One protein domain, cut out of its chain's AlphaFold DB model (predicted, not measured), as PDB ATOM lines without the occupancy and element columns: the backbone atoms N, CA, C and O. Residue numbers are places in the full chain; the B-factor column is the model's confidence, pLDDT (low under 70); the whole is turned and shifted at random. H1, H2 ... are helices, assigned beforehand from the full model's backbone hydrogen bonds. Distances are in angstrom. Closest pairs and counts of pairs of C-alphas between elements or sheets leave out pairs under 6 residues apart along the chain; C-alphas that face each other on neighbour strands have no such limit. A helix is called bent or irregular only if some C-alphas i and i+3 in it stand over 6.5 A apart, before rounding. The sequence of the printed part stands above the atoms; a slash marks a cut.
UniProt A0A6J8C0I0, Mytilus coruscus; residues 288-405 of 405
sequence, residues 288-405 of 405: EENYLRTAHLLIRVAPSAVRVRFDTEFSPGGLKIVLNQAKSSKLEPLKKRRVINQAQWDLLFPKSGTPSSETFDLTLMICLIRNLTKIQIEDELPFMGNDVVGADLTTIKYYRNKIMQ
ATOM      1  N   GLU A 288      -3.845 -24.318 -30.876       45.59
ATOM      2  CA  GLU A 288      -2.529 -24.695 -31.396       45.59
ATOM      3  C   GLU A 288      -2.524 -24.744 -32.929       45.59
ATOM      4  O   GLU A 288      -1.584 -24.267 -33.565       45.59
ATOM      5  N   GLU A 289      -3.603 -25.228 -33.545       48.81
ATOM      6  CA  GLU A 289      -3.797 -25.180 -34.992       48.81
ATOM      7  C   GLU A 289      -3.838 -23.728 -35.496       48.81
ATOM      8  O   GLU A 289      -3.168 -23.379 -36.471       48.81
ATOM      9  N   ASN A 290      -4.555 -22.849 -34.797       50.00
ATOM     10  CA  ASN A 290      -4.614 -21.426 -35.112       50.00
ATOM     11  C   ASN A 290      -3.275 -20.720 -34.891       50.00
ATOM     12  O   ASN A 290      -2.863 -19.923 -35.731       50.00
ATOM     13  N   TYR A 291      -2.551 -21.044 -33.818       50.88
ATOM     14  CA  TYR A 291      -1.192 -20.559 -33.591       50.88
ATOM     15  C   TYR A 291      -0.258 -20.974 -34.729       50.88
ATOM     16  O   TYR A 291       0.461 -20.132 -35.264       50.88
ATOM     17  N   LEU A 292      -0.311 -22.238 -35.160       49.88
ATOM     18  CA  LEU A 292       0.475 -22.735 -36.287       49.88
ATOM     19  C   LEU A 292       0.098 -22.025 -37.590       49.88
ATOM     20  O   LEU A 292       0.991 -21.625 -38.333       49.88
ATOM     21  N   ARG A 293      -1.195 -21.798 -37.853       55.53
ATOM     22  CA  ARG A 293      -1.674 -21.051 -39.030       55.53
ATOM     23  C   ARG A 293      -1.186 -19.600 -39.009       55.53
ATOM     24  O   ARG A 293      -0.610 -19.140 -39.994       55.53
ATOM     25  N   THR A 294      -1.325 -18.890 -37.891       54.34
ATOM     26  CA  THR A 294      -0.866 -17.499 -37.747       54.34
ATOM     27  C   THR A 294       0.658 -17.389 -37.819       54.34
ATOM     28  O   THR A 294       1.174 -16.530 -38.535       54.34
ATOM     29  N   ALA A 295       1.397 -18.280 -37.153       54.34
ATOM     30  CA  ALA A 295       2.858 -18.340 -37.222       54.34
ATOM     31  C   ALA A 295       3.325 -18.604 -38.654       54.34
ATOM     32  O   ALA A 295       4.217 -17.927 -39.164       54.34
ATOM     33  N   HIS A 296       2.675 -19.546 -39.331       54.88
ATOM     34  CA  HIS A 296       2.991 -19.900 -40.701       54.88
ATOM     35  C   HIS A 296       2.744 -18.734 -41.666       54.88
ATOM     36  O   HIS A 296       3.591 -18.428 -42.507       54.88
ATOM     37  N   LEU A 297       1.628 -18.025 -41.515       59.34
ATOM     38  CA  LEU A 297       1.284 -16.887 -42.365       59.34
ATOM     39  C   LEU A 297       2.194 -15.680 -42.106       59.34
ATOM     40  O   LEU A 297       2.599 -15.005 -43.052       59.34
ATOM     41  N   LEU A 298       2.637 -15.472 -40.867       64.19
ATOM     42  CA  LEU A 298       3.655 -14.469 -40.546       64.19
ATOM     43  C   LEU A 298       5.050 -14.823 -41.068       64.19
ATOM     44  O   LEU A 298       5.838 -13.924 -41.355       64.19
ATOM     45  N   ILE A 299       5.372 -16.110 -41.199       59.03
ATOM     46  CA  ILE A 299       6.671 -16.559 -41.713       59.03
ATOM     47  C   ILE A 299       6.690 -16.592 -43.246       59.03
ATOM     48  O   ILE A 299       7.715 -16.266 -43.841       59.03
ATOM     49  N   ARG A 300       5.592 -16.987 -43.902       57.19
ATOM     50  CA  ARG A 300       5.551 -17.191 -45.362       57.19
ATOM     51  C   ARG A 300       4.911 -16.046 -46.136       57.19
ATOM     52  O   ARG A 300       5.415 -15.691 -47.196       57.19
ATOM     53  N   VAL A 301       3.824 -15.471 -45.625       63.16
ATOM     54  CA  VAL A 301       3.006 -14.493 -46.366       63.16
ATOM     55  C   VAL A 301       3.383 -13.066 -45.995       63.16
ATOM     56  O   VAL A 301       3.612 -12.242 -46.881       63.16
ATOM     57  N   ALA A 302       3.525 -12.775 -44.700       69.50
ATOM     58  CA  ALA A 302       3.828 -11.425 -44.236       69.50
ATOM     59  C   ALA A 302       5.128 -10.833 -44.812       69.50
ATOM     60  O   ALA A 302       5.099  -9.662 -45.177       69.50
ATOM     61  N   PRO A 303       6.248 -11.570 -44.981       75.44
ATOM     62  CA  PRO A 303       7.451 -10.992 -45.578       75.44
ATOM     63  C   PRO A 303       7.220 -10.528 -47.016       75.44
ATOM     64  O   PRO A 303       7.672  -9.447 -47.378       75.44
ATOM     65  N   SER A 304       6.490 -11.303 -47.820       66.56
ATOM     66  CA  SER A 304       6.169 -10.936 -49.202       66.56
ATOM     67  C   SER A 304       5.222  -9.738 -49.254       66.56
ATOM     68  O   SER A 304       5.491  -8.785 -49.979       66.56
ATOM     69  N   ALA A 305       4.172  -9.733 -48.428       67.38
ATOM     70  CA  ALA A 305       3.214  -8.629 -48.356       67.38
ATOM     71  C   ALA A 305       3.853  -7.310 -47.913       67.38
ATOM     72  O   ALA A 305       3.696  -6.276 -48.566       67.38
ATOM     73  N   VAL A 306       4.643  -7.366 -46.837       76.62
ATOM     74  CA  VAL A 306       5.376  -6.206 -46.330       76.62
ATOM     75  C   VAL A 306       6.422  -5.749 -47.335       76.62
ATOM     76  O   VAL A 306       6.622  -4.545 -47.446       76.62
ATOM     77  N   ARG A 307       7.047  -6.651 -48.105       83.44
ATOM     78  CA  ARG A 307       7.996  -6.264 -49.158       83.44
ATOM     79  C   ARG A 307       7.323  -5.495 -50.289       83.44
ATOM     80  O   ARG A 307       7.817  -4.434 -50.646       83.44
ATOM     81  N   VAL A 308       6.178  -5.962 -50.793       73.75
ATOM     82  CA  VAL A 308       5.411  -5.232 -51.822       73.75
ATOM     83  C   VAL A 308       5.095  -3.812 -51.345       73.75
ATOM     84  O   VAL A 308       5.310  -2.833 -52.067       73.75
ATOM     85  N   ARG A 309       4.661  -3.672 -50.084       78.81
ATOM     86  CA  ARG A 309       4.418  -2.348 -49.508       78.81
ATOM     87  C   ARG A 309       5.703  -1.540 -49.332       78.81
ATOM     88  O   ARG A 309       5.729  -0.355 -49.647       78.81
ATOM     89  N   PHE A 310       6.764  -2.174 -48.846       85.50
ATOM     90  CA  PHE A 310       8.074  -1.563 -48.663       85.50
ATOM     91  C   PHE A 310       8.599  -0.978 -49.975       85.50
ATOM     92  O   PHE A 310       9.026   0.169 -49.984       85.50
ATOM     93  N   ASP A 311       8.505  -1.718 -51.079       85.75
ATOM     94  CA  ASP A 311       8.983  -1.284 -52.393       85.75
ATOM     95  C   ASP A 311       8.126  -0.151 -52.984       85.75
ATOM     96  O   ASP A 311       8.613   0.639 -53.794       85.75
ATOM     97  N   THR A 312       6.871  -0.019 -52.537       83.00
ATOM     98  CA  THR A 312       6.013   1.131 -52.866       83.00
ATOM     99  C   THR A 312       6.498   2.407 -52.167       83.00
ATOM    100  O   THR A 312       6.552   3.469 -52.786       83.00
ATOM    101  N   GLU A 313       6.880   2.315 -50.890       86.12
ATOM    102  CA  GLU A 313       7.407   3.452 -50.112       86.12
ATOM    103  C   GLU A 313       8.876   3.767 -50.455       86.12
ATOM    104  O   GLU A 313       9.317   4.918 -50.414       86.12
ATOM    105  N   PHE A 314       9.644   2.736 -50.804       91.38
ATOM    106  CA  PHE A 314      11.071   2.792 -51.089       91.38
ATOM    107  C   PHE A 314      11.365   2.043 -52.386       91.38
ATOM    108  O   PHE A 314      11.767   0.880 -52.370       91.38
ATOM    109  N   SER A 315      11.211   2.726 -53.522       90.31
ATOM    110  CA  SER A 315      11.451   2.096 -54.823       90.31
ATOM    111  C   SER A 315      12.841   1.437 -54.890       90.31
ATOM    112  O   SER A 315      13.819   2.032 -54.413       90.31
ATOM    113  N   PRO A 316      12.988   0.249 -55.514       87.62
ATOM    114  CA  PRO A 316      14.263  -0.475 -55.538       87.62
ATOM    115  C   PRO A 316      15.442   0.365 -56.054       87.62
ATOM    116  O   PRO A 316      16.547   0.304 -55.515       87.62
ATOM    117  N   GLY A 317      15.202   1.227 -57.050       86.56
ATOM    118  CA  GLY A 317      16.210   2.151 -57.582       86.56
ATOM    119  C   GLY A 317      16.541   3.338 -56.661       86.56
ATOM    120  O   GLY A 317      17.652   3.866 -56.713       86.56
ATOM    121  N   GLY A 318      15.605   3.757 -55.803       89.50
ATOM    122  CA  GLY A 318      15.766   4.873 -54.864       89.50
ATOM    123  C   GLY A 318      16.257   4.464 -53.471       89.50
ATOM    124  O   GLY A 318      16.764   5.309 -52.727       89.50
ATOM    125  N   LEU A 319      16.168   3.177 -53.124       93.00
ATOM    126  CA  LEU A 319      16.414   2.658 -51.776       93.00
ATOM    127  C   LEU A 319      17.778   3.080 -51.207       93.00
ATOM    128  O   LEU A 319      17.865   3.590 -50.088       93.00
ATOM    129  N   LYS A 320      18.856   2.947 -51.990       93.75
ATOM    130  CA  LYS A 320      20.216   3.325 -51.559       93.75
ATOM    131  C   LYS A 320      20.327   4.807 -51.187       93.75
ATOM    132  O   LYS A 320      21.061   5.157 -50.262       93.75
ATOM    133  N   ILE A 321      19.626   5.681 -51.908       93.38
ATOM    134  CA  ILE A 321      19.655   7.128 -51.670       93.38
ATOM    135  C   ILE A 321      18.956   7.437 -50.346       93.38
ATOM    136  O   ILE A 321      19.546   8.102 -49.493       93.38
ATOM    137  N   VAL A 322      17.752   6.889 -50.148       94.81
ATOM    138  CA  VAL A 322      16.965   7.071 -48.918       94.81
ATOM    139  C   VAL A 322      17.742   6.583 -47.691       94.81
ATOM    140  O   VAL A 322      17.843   7.302 -46.694       94.81
ATOM    141  N   LEU A 323      18.366   5.403 -47.775       95.31
ATOM    142  CA  LEU A 323      19.169   4.846 -46.680       95.31
ATOM    143  C   LEU A 323      20.377   5.726 -46.335       95.31
ATOM    144  O   LEU A 323      20.654   5.957 -45.157       95.31
ATOM    145  N   ASN A 324      21.082   6.261 -47.336       93.75
ATOM    146  CA  ASN A 324      22.228   7.144 -47.106       93.75
ATOM    147  C   ASN A 324      21.824   8.486 -46.483       93.75
ATOM    148  O   ASN A 324      22.506   8.960 -45.576       93.75
ATOM    149  N   GLN A 325      20.708   9.073 -46.922       94.75
ATOM    150  CA  GLN A 325      20.185  10.323 -46.359       94.75
ATOM    151  C   GLN A 325      19.755  10.164 -44.893       94.75
ATOM    152  O   GLN A 325      19.959  11.062 -44.077       94.75
ATOM    153  N   ALA A 326      19.188   9.007 -44.540       94.06
ATOM    154  CA  ALA A 326      18.722   8.714 -43.187       94.06
ATOM    155  C   ALA A 326      19.798   8.113 -42.260       94.06
ATOM    156  O   ALA A 326      19.531   7.893 -41.073       94.06
ATOM    157  N   LYS A 327      21.003   7.829 -42.778       94.38
ATOM    158  CA  LYS A 327      22.035   7.042 -42.089       94.38
ATOM    159  C   LYS A 327      22.392   7.603 -40.714       94.38
ATOM    160  O   LYS A 327      22.196   6.924 -39.711       94.38
ATOM    161  N   SER A 328      22.883   8.836 -40.664       93.06
ATOM    162  CA  SER A 328      23.362   9.476 -39.433       93.06
ATOM    163  C   SER A 328      22.230  10.028 -38.564       93.06
ATOM    164  O   SER A 328      22.317   9.990 -37.339       93.06
ATOM    165  N   SER A 329      21.146  10.509 -39.178       94.69
ATOM    166  CA  SER A 329      20.036  11.158 -38.470       94.69
ATOM    167  C   SER A 329      19.061  10.174 -37.819       94.69
ATOM    168  O   SER A 329      18.562  10.451 -36.728       94.69
ATOM    169  N   LYS A 330      18.788   9.027 -38.456       93.81
ATOM    170  CA  LYS A 330      17.765   8.070 -38.005       93.81
ATOM    171  C   LYS A 330      18.311   6.663 -37.755       93.81
ATOM    172  O   LYS A 330      17.985   6.071 -36.730       93.81
ATOM    173  N   LEU A 331      19.154   6.120 -38.638       95.12
ATOM    174  CA  LEU A 331      19.546   4.701 -38.585       95.12
ATOM    175  C   LEU A 331      20.674   4.401 -37.580       95.12
ATOM    176  O   LEU A 331      20.612   3.401 -36.865       95.12
ATOM    177  N   GLU A 332      21.689   5.259 -37.464       94.81
ATOM    178  CA  GLU A 332      22.769   5.109 -36.475       94.81
ATOM    179  C   GLU A 332      22.268   5.096 -35.016       94.81
ATOM    180  O   GLU A 332      22.720   4.241 -34.245       94.81
ATOM    181  N   PRO A 333      21.317   5.963 -34.603       96.25
ATOM    182  CA  PRO A 333      20.671   5.852 -33.295       96.25
ATOM    183  C   PRO A 333      20.005   4.491 -33.054       96.25
ATOM    184  O   PRO A 333      20.155   3.923 -31.971       96.25
ATOM    185  N   LEU A 334      19.313   3.939 -34.057       93.12
ATOM    186  CA  LEU A 334      18.653   2.631 -33.959       93.12
ATOM    187  C   LEU A 334      19.667   1.493 -33.819       93.12
ATOM    188  O   LEU A 334      19.459   0.582 -33.016       93.12
ATOM    189  N   LYS A 335      20.802   1.582 -34.523       93.19
ATOM    190  CA  LYS A 335      21.926   0.653 -34.356       93.19
ATOM    191  C   LYS A 335      22.509   0.719 -32.943       93.19
ATOM    192  O   LYS A 335      22.706  -0.313 -32.307       93.19
ATOM    193  N   LYS A 336      22.752   1.927 -32.417       93.31
ATOM    194  CA  LYS A 336      23.281   2.125 -31.051       93.31
ATOM    195  C   LYS A 336      22.348   1.545 -29.987       93.31
ATOM    196  O   LYS A 336      22.820   0.944 -29.028       93.31
ATOM    197  N   ARG A 337      21.031   1.676 -30.183       92.00
ATOM    198  CA  ARG A 337      19.989   1.092 -29.319       92.00
ATOM    199  C   ARG A 337      19.757  -0.407 -29.550       92.00
ATOM    200  O   ARG A 337      18.892  -0.975 -28.898       92.00
ATOM    201  N   ARG A 338      20.513  -1.043 -30.456       87.94
ATOM    202  CA  ARG A 338      20.387  -2.461 -30.844       87.94
ATOM    203  C   ARG A 338      19.017  -2.844 -31.413       87.94
ATOM    204  O   ARG A 338      18.676  -4.020 -31.435       87.94
ATOM    205  N   VAL A 339      18.258  -1.868 -31.916       88.25
ATOM    206  CA  VAL A 339      17.018  -2.122 -32.665       88.25
ATOM    207  C   VAL A 339      17.347  -2.726 -34.032       88.25
ATOM    208  O   VAL A 339      16.638  -3.603 -34.508       88.25
ATOM    209  N   ILE A 340      18.452  -2.278 -34.639       90.56
ATOM    210  CA  ILE A 340      19.040  -2.873 -35.843       90.56
ATOM    211  C   ILE A 340      20.342  -3.550 -35.424       90.56
ATOM    212  O   ILE A 340      21.239  -2.895 -34.881       90.56
ATOM    213  N   ASN A 341      20.445  -4.858 -35.655       90.25
ATOM    214  CA  ASN A 341      21.653  -5.613 -35.329       90.25
ATOM    215  C   ASN A 341      22.740  -5.442 -36.411       90.25
ATOM    216  O   ASN A 341      22.526  -4.817 -37.450       90.25
ATOM    217  N   GLN A 342      23.938  -5.978 -36.166       91.31
ATOM    218  CA  GLN A 342      25.061  -5.811 -37.091       91.31
ATOM    219  C   GLN A 342      24.831  -6.507 -38.445       91.31
ATOM    220  O   GLN A 342      25.156  -5.919 -39.470       91.31
ATOM    221  N   ALA A 343      24.216  -7.694 -38.470       89.56
ATOM    222  CA  ALA A 343      23.911  -8.394 -39.719       89.56
ATOM    223  C   ALA A 343      22.925  -7.595 -40.586       89.56
ATOM    224  O   ALA A 343      23.174  -7.371 -41.765       89.56
ATOM    225  N   GLN A 344      21.854  -7.075 -39.984       92.69
ATOM    226  CA  GLN A 344      20.898  -6.196 -40.656       92.69
ATOM    227  C   GLN A 344      21.562  -4.900 -41.133       92.69
ATOM    228  O   GLN A 344      21.292  -4.437 -42.236       92.69
ATOM    229  N   TRP A 345      22.472  -4.325 -40.342       94.69
ATOM    230  CA  TRP A 345      23.229  -3.139 -40.744       94.69
ATOM    231  C   TRP A 345      24.065  -3.371 -42.005       94.69
ATOM    232  O   TRP A 345      24.121  -2.499 -42.874       94.69
ATOM    233  N   ASP A 346      24.691  -4.541 -42.112       93.12
ATOM    234  CA  ASP A 346      25.505  -4.912 -43.267       93.12
ATOM    235  C   ASP A 346      24.648  -5.167 -44.522       93.12
ATOM    236  O   ASP A 346      25.137  -4.965 -45.631       93.12
ATOM    237  N   LEU A 347      23.360  -5.509 -44.371       93.81
ATOM    238  CA  LEU A 347      22.395  -5.550 -45.482       93.81
ATOM    239  C   LEU A 347      21.989  -4.146 -45.963       93.81
ATOM    240  O   LEU A 347      21.824  -3.931 -47.162       93.81
ATOM    241  N   LEU A 348      21.847  -3.175 -45.049       94.50
ATOM    242  CA  LEU A 348      21.519  -1.782 -45.402       94.50
ATOM    243  C   LEU A 348      22.695  -1.057 -46.065       94.50
ATOM    244  O   LEU A 348      22.503  -0.244 -46.971       94.50
ATOM    245  N   PHE A 349      23.915  -1.339 -45.601       94.88
ATOM    246  CA  PHE A 349      25.148  -0.704 -46.064       94.88
ATOM    247  C   PHE A 349      26.193  -1.759 -46.450       94.88
ATOM    248  O   PHE A 349      27.218  -1.889 -45.772       94.88
ATOM    249  N   PRO A 350      25.952  -2.514 -47.538       91.62
ATOM    250  CA  PRO A 350      26.823  -3.611 -47.926       91.62
ATOM    251  C   PRO A 350      28.195  -3.106 -48.377       91.62
ATOM    252  O   PRO A 350      28.329  -2.043 -48.986       91.62
ATOM    253  N   LYS A 351      29.236  -3.902 -48.097       86.12
ATOM    254  CA  LYS A 351      30.625  -3.605 -48.505       86.12
ATOM    255  C   LYS A 351      30.796  -3.577 -50.029       86.12
ATOM    256  O   LYS A 351      31.683  -2.892 -50.526       86.12
ATOM    257  N   SER A 352      29.965  -4.329 -50.750       84.88
ATOM    258  CA  SER A 352      29.906  -4.387 -52.212       84.88
ATOM    259  C   SER A 352      28.450  -4.559 -52.655       84.88
ATOM    260  O   SER A 352      27.698  -5.276 -51.999       84.88
ATOM    261  N   GLY A 353      28.057  -3.913 -53.755       84.69
ATOM    262  CA  GLY A 353      26.698  -3.969 -54.304       84.69
ATOM    263  C   GLY A 353      25.753  -2.859 -53.824       84.69
ATOM    264  O   GLY A 353      26.159  -1.849 -53.239       84.69
ATOM    265  N   THR A 354      24.469  -3.026 -54.139       88.62
ATOM    266  CA  THR A 354      23.370  -2.156 -53.700       88.62
ATOM    267  C   THR A 354      22.470  -2.914 -52.727       88.62
ATOM    268  O   THR A 354      22.251  -4.107 -52.930       88.62
ATOM    269  N   PRO A 355      21.947  -2.254 -51.679       92.50
ATOM    270  CA  PRO A 355      20.970  -2.879 -50.796       92.50
ATOM    271  C   PRO A 355      19.725  -3.288 -51.595       92.50
ATOM    272  O   PRO A 355      19.311  -2.556 -52.495       92.50
ATOM    273  N   SER A 356      19.141  -4.437 -51.256       92.88
ATOM    274  CA  SER A 356      17.926  -4.967 -51.885       92.88
ATOM    275  C   SER A 356      16.938  -5.425 -50.817       92.88
ATOM    276  O   SER A 356      17.315  -6.166 -49.904       92.88
ATOM    277  N   SER A 357      15.674  -5.020 -50.959       90.62
ATOM    278  CA  SER A 357      14.569  -5.428 -50.084       90.62
ATOM    279  C   SER A 357      14.301  -6.938 -50.123       90.62
ATOM    280  O   SER A 357      13.767  -7.496 -49.163       90.62
ATOM    281  N   GLU A 358      14.745  -7.644 -51.168       87.88
ATOM    282  CA  GLU A 358      14.692  -9.113 -51.248       87.88
ATOM    283  C   GLU A 358      15.486  -9.791 -50.127       87.88
ATOM    284  O   GLU A 358      15.106 -10.854 -49.644       87.88
ATOM    285  N   THR A 359      16.567  -9.149 -49.675       88.75
ATOM    286  CA  THR A 359      17.449  -9.682 -48.628       88.75
ATOM    287  C   THR A 359      17.000  -9.317 -47.215       88.75
ATOM    288  O   THR A 359      17.582  -9.796 -46.244       88.75
ATOM    289  N   PHE A 360      15.989  -8.456 -47.075       91.75
ATOM    290  CA  PHE A 360      15.558  -7.950 -45.777       91.75
ATOM    291  C   PHE A 360      14.553  -8.895 -45.119       91.75
ATOM    292  O   PHE A 360      13.619  -9.390 -45.752       91.75
ATOM    293  N   ASP A 361      14.730  -9.109 -43.815       83.88
ATOM    294  CA  ASP A 361      13.735  -9.794 -43.000       83.88
ATOM    295  C   ASP A 361      12.531  -8.881 -42.693       83.88
ATOM    296  O   ASP A 361      12.596  -7.651 -42.795       83.88
ATOM    297  N   LEU A 362      11.419  -9.497 -42.281       81.62
ATOM    298  CA  LEU A 362      10.169  -8.813 -41.934       81.62
ATOM    299  C   LEU A 362      10.364  -7.699 -40.888       81.62
ATOM    300  O   LEU A 362       9.753  -6.635 -40.976       81.62
ATOM    301  N   THR A 363      11.236  -7.927 -39.906       85.19
ATOM    302  CA  THR A 363      11.478  -6.994 -38.793       85.19
ATOM    303  C   THR A 363      12.218  -5.761 -39.278       85.19
ATOM    304  O   THR A 363      11.890  -4.644 -38.882       85.19
ATOM    305  N   LEU A 364      13.209  -5.963 -40.146       90.25
ATOM    306  CA  LEU A 364      13.984  -4.896 -40.750       90.25
ATOM    307  C   LEU A 364      13.095  -4.025 -41.641       90.25
ATOM    308  O   LEU A 364      13.129  -2.804 -41.498       90.25
ATOM    309  N   MET A 365      12.249  -4.628 -42.483       91.38
ATOM    310  CA  MET A 365      11.320  -3.877 -43.340       91.38
ATOM    311  C   MET A 365      10.334  -3.032 -42.518       91.38
ATOM    312  O   MET A 365      10.231  -1.828 -42.747       91.38
ATOM    313  N   ILE A 366       9.686  -3.610 -41.498       86.06
ATOM    314  CA  ILE A 366       8.769  -2.874 -40.604       86.06
ATOM    315  C   ILE A 366       9.505  -1.760 -39.844       86.06
ATOM    316  O   ILE A 366       8.992  -0.647 -39.714       86.06
ATOM    317  N   CYS A 367      10.724  -2.023 -39.361       90.50
ATOM    318  CA  CYS A 367      11.545  -1.035 -38.658       90.50
ATOM    319  C   CYS A 367      11.866   0.173 -39.550       90.50
ATOM    320  O   CYS A 367      11.732   1.320 -39.118       90.50
ATOM    321  N   LEU A 368      12.256  -0.072 -40.800       93.69
ATOM    322  CA  LEU A 368      12.543   0.985 -41.762       93.69
ATOM    323  C   LEU A 368      11.284   1.780 -42.116       93.69
ATOM    324  O   LEU A 368      11.342   3.008 -42.082       93.69
ATOM    325  N   ILE A 369      10.144   1.123 -42.365       89.62
ATOM    326  CA  ILE A 369       8.874   1.819 -42.627       89.62
ATOM    327  C   ILE A 369       8.518   2.734 -41.445       89.62
ATOM    328  O   ILE A 369       8.333   3.934 -41.654       89.62
ATOM    329  N   ARG A 370       8.536   2.211 -40.206       90.50
ATOM    330  CA  ARG A 370       8.214   2.965 -38.972       90.50
ATOM    331  C   ARG A 370       9.055   4.229 -38.810       90.50
ATOM    332  O   ARG A 370       8.570   5.242 -38.323       90.50
ATOM    333  N   ASN A 371      10.343   4.154 -39.140       91.56
ATOM    334  CA  ASN A 371      11.288   5.226 -38.823       91.56
ATOM    335  C   ASN A 371      11.524   6.186 -39.993       91.56
ATOM    336  O   ASN A 371      11.879   7.352 -39.779       91.56
ATOM    337  N   LEU A 372      11.371   5.723 -41.234       92.50
ATOM    338  CA  LEU A 372      11.698   6.505 -42.424       92.50
ATOM    339  C   LEU A 372      10.467   7.112 -43.107       92.50
ATOM    340  O   LEU A 372      10.631   8.126 -43.782       92.50
ATOM    341  N   THR A 373       9.265   6.577 -42.876       88.69
ATOM    342  CA  THR A 373       8.001   7.126 -43.403       88.69
ATOM    343  C   THR A 373       7.208   7.891 -42.332       88.69
ATOM    344  O   THR A 373       7.689   8.100 -41.216       88.69
ATOM    345  N   LYS A 374       5.997   8.350 -42.683       86.31
ATOM    346  CA  LYS A 374       5.017   8.926 -41.744       86.31
ATOM    347  C   LYS A 374       3.994   7.900 -41.228       86.31
ATOM    348  O   LYS A 374       3.125   8.289 -40.455       86.31
ATOM    349  N   ILE A 375       4.082   6.642 -41.666       81.44
ATOM    350  CA  ILE A 375       3.146   5.574 -41.291       81.44
ATOM    351  C   ILE A 375       3.314   5.271 -39.801       81.44
ATOM    352  O   ILE A 375       4.436   5.042 -39.331       81.44
ATOM    353  N   GLN A 376       2.210   5.281 -39.053       80.81
ATOM    354  CA  GLN A 376       2.243   5.034 -37.616       80.81
ATOM    355  C   GLN A 376       2.193   3.531 -37.345       80.81
ATOM    356  O   GLN A 376       1.243   2.853 -37.710       80.81
ATOM    357  N   ILE A 377       3.242   3.000 -36.709       80.00
ATOM    358  CA  ILE A 377       3.314   1.589 -36.311       80.00
ATOM    359  C   ILE A 377       3.475   1.531 -34.795       80.00
ATOM    360  O   ILE A 377       4.523   1.922 -34.262       80.00
ATOM    361  N   GLU A 378       2.441   1.053 -34.112       79.88
ATOM    362  CA  GLU A 378       2.350   1.037 -32.652       79.88
ATOM    363  C   GLU A 378       2.969  -0.238 -32.059       79.88
ATOM    364  O   GLU A 378       3.442  -1.132 -32.773       79.88
ATOM    365  N   ASP A 379       3.106  -0.280 -30.734       73.25
ATOM    366  CA  ASP A 379       3.604  -1.455 -30.007       73.25
ATOM    367  C   ASP A 379       2.454  -2.334 -29.467       73.25
ATOM    368  O   ASP A 379       2.669  -3.516 -29.203       73.25
ATOM    369  N   GLU A 380       1.237  -1.789 -29.395       72.44
ATOM    370  CA  GLU A 380       0.006  -2.478 -28.991       72.44
ATOM    371  C   GLU A 380      -0.915  -2.712 -30.201       72.44
ATOM    372  O   GLU A 380      -0.726  -2.107 -31.256       72.44
ATOM    373  N   LEU A 381      -1.890  -3.623 -30.074       64.62
ATOM    374  CA  LEU A 381      -2.885  -3.859 -31.127       64.62
ATOM    375  C   LEU A 381      -3.716  -2.585 -31.357       64.62
ATOM    376  O   LEU A 381      -4.260  -2.044 -30.392       64.62
ATOM    377  N   PRO A 382      -3.868  -2.134 -32.612       62.59
ATOM    378  CA  PRO A 382      -4.612  -0.924 -32.909       62.59
ATOM    379  C   PRO A 382      -6.110  -1.144 -32.654       62.59
ATOM    380  O   PRO A 382      -6.673  -2.189 -32.990       62.59
ATOM    381  N   PHE A 383      -6.786  -0.136 -32.100       52.19
ATOM    382  CA  PHE A 383      -8.245  -0.048 -32.187       52.19
ATOM    383  C   PHE A 383      -8.577   0.316 -33.639       52.19
ATOM    384  O   PHE A 383      -8.002   1.288 -34.125       52.19
ATOM    385  N   MET A 384      -9.438  -0.456 -34.322       48.53
ATOM    386  CA  MET A 384      -9.839  -0.248 -35.730       48.53
ATOM    387  C   MET A 384      -9.930   1.255 -36.055       48.53
ATOM    388  O   MET A 384     -10.850   1.939 -35.606       48.53
ATOM    389  N   GLY A 385      -8.918   1.774 -36.755       47.16
ATOM    390  CA  GLY A 385      -8.645   3.204 -36.899       47.16
ATOM    391  C   GLY A 385      -8.389   3.599 -38.353       47.16
ATOM    392  O   GLY A 385      -8.325   2.754 -39.238       47.16
ATOM    393  N   ASN A 386      -8.253   4.905 -38.608       46.75
ATOM    394  CA  ASN A 386      -8.222   5.459 -39.970       46.75
ATOM    395  C   ASN A 386      -6.884   5.255 -40.724       46.75
ATOM    396  O   ASN A 386      -6.882   5.343 -41.951       46.75
ATOM    397  N   ASP A 387      -5.753   5.012 -40.036       60.03
ATOM    398  CA  ASP A 387      -4.475   4.637 -40.682       60.03
ATOM    399  C   ASP A 387      -4.420   3.124 -40.876       60.03
ATOM    400  O   ASP A 387      -3.848   2.370 -40.090       60.03
ATOM    401  N   VAL A 388      -5.066   2.708 -41.954       64.94
ATOM    402  CA  VAL A 388      -5.243   1.312 -42.321       64.94
ATOM    403  C   VAL A 388      -3.895   0.595 -42.504       64.94
ATOM    404  O   VAL A 388      -3.687  -0.490 -41.982       64.94
ATOM    405  N   VAL A 389      -2.924   1.232 -43.162       65.69
ATOM    406  CA  VAL A 389      -1.613   0.612 -43.439       65.69
ATOM    407  C   VAL A 389      -0.774   0.505 -42.167       65.69
ATOM    408  O   VAL A 389      -0.095  -0.500 -41.939       65.69
ATOM    409  N   GLY A 390      -0.807   1.541 -41.327       67.94
ATOM    410  CA  GLY A 390      -0.175   1.512 -40.014       67.94
ATOM    411  C   GLY A 390      -0.745   0.409 -39.124       67.94
ATOM    412  O   GLY A 390       0.015  -0.329 -38.486       67.94
ATOM    413  N   ALA A 391      -2.069   0.233 -39.145       67.69
ATOM    414  CA  ALA A 391      -2.759  -0.823 -38.418       67.69
ATOM    415  C   ALA A 391      -2.365  -2.230 -38.911       67.69
ATOM    416  O   ALA A 391      -2.051  -3.089 -38.081       67.69
ATOM    417  N   ASP A 392      -2.265  -2.445 -40.229       66.81
ATOM    418  CA  ASP A 392      -1.839  -3.719 -40.836       66.81
ATOM    419  C   ASP A 392      -0.438  -4.122 -40.357       66.81
ATOM    420  O   ASP A 392      -0.209  -5.223 -39.841       66.81
ATOM    421  N   LEU A 393       0.518  -3.196 -40.465       72.00
ATOM    422  CA  LEU A 393       1.907  -3.437 -40.070       72.00
ATOM    423  C   LEU A 393       2.060  -3.598 -38.553       72.00
ATOM    424  O   LEU A 393       2.891  -4.390 -38.098       72.00
ATOM    425  N   THR A 394       1.254  -2.881 -37.766       72.88
ATOM    426  CA  THR A 394       1.194  -3.030 -36.305       72.88
ATOM    427  C   THR A 394       0.682  -4.415 -35.926       72.88
ATOM    428  O   THR A 394       1.287  -5.084 -35.090       72.88
ATOM    429  N   THR A 395      -0.364  -4.889 -36.598       67.38
ATOM    430  CA  THR A 395      -0.956  -6.214 -36.393       67.38
ATOM    431  C   THR A 395       0.050  -7.323 -36.705       67.38
ATOM    432  O   THR A 395       0.289  -8.201 -35.872       67.38
ATOM    433  N   ILE A 396       0.730  -7.240 -37.857       70.50
ATOM    434  CA  ILE A 396       1.806  -8.170 -38.240       70.50
ATOM    435  C   ILE A 396       2.904  -8.200 -37.177       70.50
ATOM    436  O   ILE A 396       3.319  -9.267 -36.719       70.50
ATOM    437  N   LYS A 397       3.378  -7.019 -36.771       74.56
ATOM    438  CA  LYS A 397       4.433  -6.871 -35.769       74.56
ATOM    439  C   LYS A 397       4.016  -7.447 -34.413       74.56
ATOM    440  O   LYS A 397       4.819  -8.145 -33.792       74.56
ATOM    441  N   TYR A 398       2.792  -7.174 -33.965       71.06
ATOM    442  CA  TYR A 398       2.256  -7.642 -32.690       71.06
ATOM    443  C   TYR A 398       2.208  -9.171 -32.632       71.06
ATOM    444  O   TYR A 398       2.818  -9.773 -31.745       71.06
ATOM    445  N   TYR A 399       1.567  -9.819 -33.609       65.31
ATOM    446  CA  TYR A 399       1.457 -11.279 -33.612       65.31
ATOM    447  C   TYR A 399       2.803 -11.965 -33.828       65.31
ATOM    448  O   TYR A 399       3.087 -12.966 -33.175       65.31
ATOM    449  N   ARG A 400       3.689 -11.394 -34.652       70.75
ATOM    450  CA  ARG A 400       5.056 -11.909 -34.810       70.75
ATOM    451  C   ARG A 400       5.827 -11.888 -33.493       70.75
ATOM    452  O   ARG A 400       6.533 -12.846 -33.196       70.75
ATOM    453  N   ASN A 401       5.692 -10.830 -32.697       67.50
ATOM    454  CA  ASN A 401       6.333 -10.752 -31.386       67.50
ATOM    455  C   ASN A 401       5.699 -11.707 -30.367       67.50
ATOM    456  O   ASN A 401       6.430 -12.261 -29.558       67.50
ATOM    457  N   LYS A 402       4.381 -11.926 -30.422       63.09
ATOM    458  CA  LYS A 402       3.674 -12.877 -29.548       63.09
ATOM    459  C   LYS A 402       4.046 -14.340 -29.834       63.09
ATOM    460  O   LYS A 402       3.986 -15.161 -28.935       63.09
ATOM    461  N   ILE A 403       4.408 -14.660 -31.078       58.47
ATOM    462  CA  ILE A 403       4.785 -16.017 -31.513       58.47
ATOM    463  C   ILE A 403       6.268 -16.315 -31.264       58.47
ATOM    464  O   ILE A 403       6.630 -17.466 -31.055       58.47
ATOM    465  N   MET A 404       7.125 -15.293 -31.318       53.12
ATOM    466  CA  MET A 404       8.582 -15.410 -31.146       53.12
ATOM    467  C   MET A 404       9.053 -15.240 -29.686       53.12
ATOM    468  O   MET A 404      10.260 -15.276 -29.444       53.12
ATOM    469  N   GLN A 405       8.129 -14.988 -28.753       42.09
ATOM    470  CA  GLN A 405       8.340 -15.033 -27.298       42.09
ATOM    471  C   GLN A 405       7.970 -16.416 -26.786       42.09
ATOM    472  O   GLN A 405       8.707 -16.904 -25.901       42.09
TER     473      GLN A 405
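Overview. This is residues 288 to 405 of the 405 residues of a protein of Mytilus coruscus (UniProt A0A6J8C0I0). Three helices, H2, H5 and H6, make a loose three-cornered bundle, and H5 lies nearest the middle of the whole domain; at one end of the long axis H1 packs on the later part of H6, residues 396 to 403, and at the other end the kinked helix H3 and the short helix H4 form a helical hairpin. Long links without a named element join H4 to H5 and H5 to H6. The printed part has 118 residues with six named helices, H1 to H6 in that order, and no named strand: the class is all helix. It is compact, with a radius of gyration of the C-alphas of 14.6 A, and spans 43 by 28 by 28 A, only just elongated.

Arrangement. H1, residues 288 to 300, touches residues 396 to 403 of H6, residues 388 to 403, at a steep tilt of 59 degrees, opposite ways; the closest C-alphas are those of Leu 298 and Arg 400, 6.4 A apart. H1 and H2, residues 302 to 313, meet only through their link. H2 touches H5, residues 362 to 372, at a shallow tilt of 27 degrees, the same way, with the C-alphas of Pro 303 and Leu 362 closest at 5.0 A. H2 and H6 are close but not clearly touching, with 7.1 A between their closest C-alphas, Ala 302 and Ile 396. H3, residues 319 to 336, is irregular, with C-alphas 325 and 328 7.7 A apart, and has a kink of 76 degrees near residue 326. H3 and H4, residues 342 to 348, form a helical hairpin and only just touch, with 3 pairs of C-alphas within 8 A, the closest being Leu 323 and Leu 348 at 7.1 A. H5 is the hub, touching H2, H3 and H6. Residues 326 to 330 of H3 only just touch H5, with 3 pairs within 8 A, about perpendicular at 85 degrees; the closest C-alphas are those of Lys 330 and Asn 371, 7.1 A apart. H5 and H6 form a helical hairpin and only just touch, with 3 pairs within 8 A, through residues 393 to 397 of H6; the C-alphas of Ile 366 and Leu 393 are closest at 6.9 A. H1 is apart from H3, H4 and H5. In H1, H2, H4, H5 and H6 every O i to N i+4 pair is within hydrogen-bond range; in H3 9 of 14 are.

Along the chain. H1 begins at C-alpha 288, (-2.529, -24.695, -31.396), and is 17.8 A long; H2 measures 16.4 A, H3 21.8 A, H4 9.9 A and H5 15.4 A. H5 begins at C-alpha 362, (10.169, -8.813, -41.934). H6, 22.8 A long, ends at C-alpha 403, (4.785, -16.017, -31.513).

Size, cuts and confidence. The C-alphas farthest apart are those of Glu 288 and Gln 325, 44.3 A. The printed part has no cut. The links H4 to H5, 13 residues, and H5 to H6, 15 residues, are long. The mean pLDDT of the printed part is 78.7; 36 residues are under 70, among them 288 to 302 and 381 to 392.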